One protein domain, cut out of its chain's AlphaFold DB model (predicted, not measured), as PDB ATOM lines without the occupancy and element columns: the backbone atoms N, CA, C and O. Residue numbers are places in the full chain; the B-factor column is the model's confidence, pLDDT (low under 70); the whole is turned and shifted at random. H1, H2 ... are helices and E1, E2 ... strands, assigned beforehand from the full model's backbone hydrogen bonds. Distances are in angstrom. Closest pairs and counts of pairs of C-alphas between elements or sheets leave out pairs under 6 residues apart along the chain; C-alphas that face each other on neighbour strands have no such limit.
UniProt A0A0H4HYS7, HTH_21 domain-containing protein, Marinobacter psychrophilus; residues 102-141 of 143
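Overview. This is residues 102 to 141 of the 143 residues of the protein "HTH_21 domain-containing protein" of Marinobacter psychrophilus (UniProt A0A0H4HYS7). Two helices, the shorter H1 and the longer H2, follow one another roughly end to end as a loose string, and the link between them loops out to one side. Ahead of H1, the short strand E1 and the first printed residues fold back on themselves at one end of the length, while most of H2 sticks out at the other. The printed part has 40 residues, with one named strand and two named helices in the order E1, H1, H2, and its class is mostly helix. It is loose, with a radius of gyration of the C-alphas of 12.6 A, and flat, spanning 39 by 21 by 10 A.

Arrangement. Residues 102 to 103 form a short antiparallel pairing with residues 108 to 109 of E1, residues 108 to 110. E1 pairs with no named strand. It meets H1, residues 111 to 117, only through their tight link. H1 touches H2, residues 129 to 140, which takes part with residues 129 to 131 alone; the closest C-alphas, those of Asn 116 and Pro 129, are 5.1 A apart. The two helices run the same way at a steep tilt of 42 degrees. E1 and H2 are apart. In H1 and H2 every O i to N i+4 pair is within hydrogen-bond range.

Along the chain. E1 begins at C-alpha 108, (-57.965, -52.827, 17.585), and is 7.0 A long from first to last C-alpha. H1 measures 10.4 A and starts at C-alpha 111, (-50.958, -47.351, 15.190). H2 measures 16.2 A and ends at C-alpha 140, (-50.057, -18.911, 11.978).

Size, cuts and confidence. The two C-alphas farthest apart, those of Gly 105 and Gly 141, are 40.3 A apart. Residues 104 to 109 stand free, as do residues 134 to 141, of which 134 to 140 belong to H2. The link from H1 to H2 is long, with 11 residues. The printed part has no cut. Its mean pLDDT is 90.1, and no printed residue is under 70.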
ATOM      1  N   ILE A 102     -53.081 -52.287  15.391       92.88
ATOM      2  CA  ILE A 102     -52.473 -53.079  16.462       92.88
ATOM      3  C   ILE A 102     -53.535 -53.491  17.483       92.88
ATOM      4  O   ILE A 102     -54.473 -52.739  17.761       92.88
ATOM      5  N   TRP A 103     -53.402 -54.696  18.037       93.75
ATOM      6  CA  TRP A 103     -54.263 -55.159  19.122       93.75
ATOM      7  C   TRP A 103     -53.792 -54.548  20.443       93.75
ATOM      8  O   TRP A 103     -52.713 -54.872  20.931       93.75
ATOM      9  N   ALA A 104     -54.609 -53.683  21.038       89.62
ATOM     10  CA  ALA A 104     -54.310 -52.997  22.295       89.62
ATOM     11  C   ALA A 104     -54.906 -53.727  23.517       89.62
ATOM     12  O   ALA A 104     -55.363 -53.104  24.474       89.62
ATOM     13  N   GLY A 105     -54.988 -55.059  23.466       93.25
ATOM     14  CA  GLY A 105     -55.527 -55.897  24.541       93.25
ATOM     15  C   GLY A 105     -57.054 -56.020  24.543       93.25
ATOM     16  O   GLY A 105     -57.558 -57.135  24.621       93.25
ATOM     17  N   GLN A 106     -57.781 -54.904  24.428       93.38
ATOM     18  CA  GLN A 106     -59.257 -54.888  24.438       93.38
ATOM     19  C   GLN A 106     -59.874 -54.572  23.071       93.38
ATOM     20  O   GLN A 106     -60.987 -55.001  22.775       93.38
ATOM     21  N   LYS A 107     -59.166 -53.802  22.237       93.25
ATOM     22  CA  LYS A 107     -59.638 -53.368  20.920       93.25
ATOM     23  C   LYS A 107     -58.493 -53.248  19.926       93.25
ATOM     24  O   LYS A 107     -57.336 -53.069  20.308       93.25
ATOM     25  N   TRP A 108     -58.846 -53.289  18.647       94.62
ATOM     26  CA  TRP A 108     -57.965 -52.827  17.585       94.62
ATOM     27  C   TRP A 108     -57.886 -51.303  17.615       94.62
ATOM     28  O   TRP A 108     -58.911 -50.626  17.705       94.62
ATOM     29  N   SER A 109     -56.670 -50.780  17.524       92.38
ATOM     30  CA  SER A 109     -56.398 -49.348  17.438       92.38
ATOM     31  C   SER A 109     -55.497 -49.074  16.242       92.38
ATOM     32  O   SER A 109     -54.631 -49.885  15.908       92.38
ATOM     33  N   TYR A 110     -55.677 -47.917  15.611       92.31
ATOM     34  CA  TYR A 110     -54.736 -47.437  14.608       92.31
ATOM     35  C   TYR A 110     -53.400 -47.126  15.275       92.31
ATOM     36  O   TYR A 110     -53.349 -46.364  16.239       92.31
ATOM     37  N   LEU A 111     -52.309 -47.662  14.730       91.94
ATOM     38  CA  LEU A 111     -50.958 -47.351  15.190       91.94
ATOM     39  C   LEU A 111     -50.687 -45.838  15.115       91.94
ATOM     40  O   LEU A 111     -50.066 -45.268  16.009       91.94
ATOM     41  N   MET A 112     -51.226 -45.179  14.087       90.19
ATOM     42  CA  MET A 112     -51.115 -43.730  13.917       90.19
ATOM     43  C   MET A 112     -51.775 -42.924  15.038       90.19
ATOM     44  O   MET A 112     -51.300 -41.835  15.329       90.19
ATOM     45  N   ASP A 113     -52.803 -43.442  15.721       89.69
ATOM     46  CA  ASP A 113     -53.398 -42.742  16.869       89.69
ATOM     47  C   ASP A 113     -52.366 -42.579  17.999       89.69
ATOM     48  O   ASP A 113     -52.215 -41.493  18.555       89.69
ATOM     49  N   TYR A 114     -51.563 -43.618  18.256       90.62
ATOM     50  CA  TYR A 114     -50.453 -43.540  19.205       90.62
ATOM     51  C   TYR A 114     -49.368 -42.562  18.739       90.62
ATOM     52  O   TYR A 114     -48.983 -41.672  19.499       90.62
ATOM     53  N   PHE A 115     -48.892 -42.688  17.494       90.19
ATOM     54  CA  PHE A 115     -47.842 -41.807  16.967       90.19
ATOM     55  C   PHE A 115     -48.252 -40.335  16.977       90.19
ATOM     56  O   PHE A 115     -47.446 -39.484  17.335       90.19
ATOM     57  N   ASN A 116     -49.499 -40.041  16.617       91.06
ATOM     58  CA  ASN A 116     -49.966 -38.673  16.463       91.06
ATOM     59  C   ASN A 116     -50.289 -38.012  17.815       91.06
ATOM     60  O   ASN A 116     -50.010 -36.832  18.017       91.06
ATOM     61  N   ARG A 117     -50.867 -38.764  18.762       91.38
ATOM     62  CA  ARG A 117     -51.377 -38.191  20.021       91.38
ATOM     63  C   ARG A 117     -50.494 -38.421  21.233       91.38
ATOM     64  O   ARG A 117     -50.511 -37.592  22.137       91.38
ATOM     65  N   GLN A 118     -49.761 -39.529  21.277       89.25
ATOM     66  CA  GLN A 118     -49.098 -39.986  22.502       89.25
ATOM     67  C   GLN A 118     -47.579 -40.028  22.388       89.25
ATOM     68  O   GLN A 118     -46.895 -39.773  23.376       89.25
ATOM     69  N   ARG A 119     -47.029 -40.357  21.213       91.19
ATOM     70  CA  ARG A 119     -45.582 -40.496  21.057       91.19
ATOM     71  C   ARG A 119     -44.886 -39.137  21.230       91.19
ATOM     72  O   ARG A 119     -45.210 -38.208  20.492       91.19
ATOM     73  N   PRO A 120     -43.888 -39.027  22.121       90.88
ATOM     74  CA  PRO A 120     -43.016 -37.859  22.187       90.88
ATOM     75  C   PRO A 120     -42.142 -37.773  20.933       90.88
ATOM     76  O   PRO A 120     -41.509 -38.760  20.546       90.88
ATOM     77  N   HIS A 121     -42.081 -36.604  20.298       88.56
ATOM     78  CA  HIS A 121     -41.225 -36.372  19.135       88.56
ATOM     79  C   HIS A 121     -40.078 -35.420  19.484       88.56
ATOM     80  O   HIS A 121     -40.310 -34.294  19.911       88.56
ATOM     81  N   THR A 122     -38.833 -35.844  19.248       91.06
ATOM     82  CA  THR A 122     -37.628 -35.037  19.523       91.06
ATOM     83  C   THR A 122     -37.622 -33.713  18.761       91.06
ATOM     84  O   THR A 122     -37.220 -32.699  19.311       91.06
ATOM     85  N   PHE A 123     -38.127 -33.706  17.524       87.81
ATOM     86  CA  PHE A 123     -38.264 -32.492  16.711       87.81
ATOM     87  C   PHE A 123     -39.315 -31.505  17.259       87.81
ATOM     88  O   PHE A 123     -39.285 -30.329  16.928       87.81
ATOM     89  N   ASN A 124     -40.221 -31.983  18.116       90.81
ATOM     90  CA  ASN A 124     -41.302 -31.200  18.714       90.81
ATOM     91  C   ASN A 124     -41.038 -30.915  20.203       90.81
ATOM     92  O   ASN A 124     -41.985 -30.831  20.983       90.81
ATOM     93  N   ASP A 125     -39.774 -30.865  20.632       90.94
ATOM     94  CA  ASP A 125     -39.387 -30.684  22.040       90.94
ATOM     95  C   ASP A 125     -40.029 -31.716  22.992       90.94
ATOM     96  O   ASP A 125     -40.366 -31.426  24.140       90.94
ATOM     97  N   GLY A 126     -40.253 -32.941  22.505       92.25
ATOM     98  CA  GLY A 126     -40.907 -34.009  23.263       92.25
ATOM     99  C   GLY A 126     -42.438 -33.945  23.272       92.25
ATOM    100  O   GLY A 126     -43.072 -34.846  23.818       92.25
ATOM    101  N   MET A 127     -43.058 -32.949  22.635       93.31
ATOM    102  CA  MET A 127     -44.510 -32.910  22.450       93.31
ATOM    103  C   MET A 127     -44.965 -33.933  21.404       93.31
ATOM    104  O   MET A 127     -44.213 -34.314  20.497       93.31
ATOM    105  N   SER A 128     -46.222 -34.370  21.510       94.19
ATOM    106  CA  SER A 128     -46.835 -35.176  20.457       94.19
ATOM    107  C   SER A 128     -47.142 -34.321  19.219       94.19
ATOM    108  O   SER A 128     -47.323 -33.102  19.339       94.19
ATOM    109  N   PRO A 129     -47.191 -34.925  18.018       94.00
ATOM    110  CA  PRO A 129     -47.476 -34.204  16.780       94.00
ATOM    111  C   PRO A 129     -48.745 -33.344  16.825       94.00
ATOM    112  O   PRO A 129     -48.681 -32.185  16.428       94.00
ATOM    113  N   VAL A 130     -49.849 -33.845  17.394       92.94
ATOM    114  CA  VAL A 130     -51.102 -33.070  17.520       92.94
ATOM    115  C   VAL A 130     -50.900 -31.784  18.324       92.94
ATOM    116  O   VAL A 130     -51.351 -30.719  17.912       92.94
ATOM    117  N   VAL A 131     -50.186 -31.853  19.451       92.00
ATOM    118  CA  VAL A 131     -49.951 -30.681  20.313       92.00
ATOM    119  C   VAL A 131     -49.049 -29.658  19.617       92.00
ATOM    120  O   VAL A 131     -49.295 -28.452  19.687       92.00
ATOM    121  N   ALA A 132     -48.014 -30.128  18.920       90.88
ATOM    122  CA  ALA A 132     -47.129 -29.259  18.153       90.88
ATOM    123  C   ALA A 132     -47.877 -28.561  17.001       90.88
ATOM    124  O   ALA A 132     -47.714 -27.357  16.801       90.88
ATOM    125  N   GLU A 133     -48.741 -29.291  16.292       89.12
ATOM    126  CA  GLU A 133     -49.564 -28.758  15.205       89.12
ATOM    127  C   GLU A 133     -50.551 -27.692  15.705       89.12
ATOM    128  O   GLU A 133     -50.658 -26.623  15.106       89.12
ATOM    129  N   GLU A 134     -51.229 -27.921  16.834       90.38
ATOM    130  CA  GLU A 134     -52.123 -26.927  17.449       90.38
ATOM    131  C   GLU A 134     -51.389 -25.636  17.830       90.38
ATOM    132  O   GLU A 134     -51.904 -24.533  17.617       90.38
ATOM    133  N   LYS A 135     -50.167 -25.751  18.361       88.12
ATOM    134  CA  LYS A 135     -49.325 -24.592  18.677       88.12
ATOM    135  C   LYS A 135     -48.970 -23.809  17.409       88.12
ATOM    136  O   LYS A 135     -49.082 -22.585  17.408       88.12
ATOM    137  N   LEU A 136     -48.603 -24.496  16.327       86.56
ATOM    138  CA  LEU A 136     -48.309 -23.872  15.031       86.56
ATOM    139  C   LEU A 136     -49.541 -23.193  14.413       86.56
ATOM    140  O   LEU A 136     -49.431 -22.077  13.904       86.56
ATOM    141  N   LYS A 137     -50.727 -23.806  14.501       87.06
ATOM    142  CA  LYS A 137     -51.990 -23.203  14.033       87.06
ATOM    143  C   LYS A 137     -52.286 -21.884  14.746       87.06
ATOM    144  O   LYS A 137     -52.535 -20.874  14.095       87.06
ATOM    145  N   ARG A 138     -52.131 -21.848  16.076       83.50
ATOM    146  CA  ARG A 138     -52.285 -20.609  16.865       83.50
ATOM    147  C   ARG A 138     -51.302 -19.514  16.451       83.50
ATOM    148  O   ARG A 138     -51.675 -18.349  16.429       83.50
ATOM    149  N   LEU A 139     -50.063 -19.883  16.126       82.94
ATOM    150  CA  LEU A 139     -49.029 -18.935  15.697       82.94
ATOM    151  C   LEU A 139     -49.245 -18.422  14.266       82.94
ATOM    152  O   LEU A 139     -48.908 -17.280  13.973       82.94
ATOM    153  N   SER A 140     -49.801 -19.253  13.385       82.69
ATOM    154  CA  SER A 140     -50.057 -18.911  11.978       82.69
ATOM    155  C   SER A 140     -51.384 -18.180  11.748       82.69
ATOM    156  O   SER A 140     -51.611 -17.681  10.650       82.69
ATOM    157  N   GLY A 141     -52.258 -18.097  12.759       73.88
ATOM    158  CA  GLY A 141     -53.573 -17.456  12.643       73.88
ATOM    159  C   GLY A 141     -54.568 -18.225  11.767       73.88
ATOM    160  O   GLY A 141     -55.623 -17.694  11.426       73.88
TER     161      GLY A 141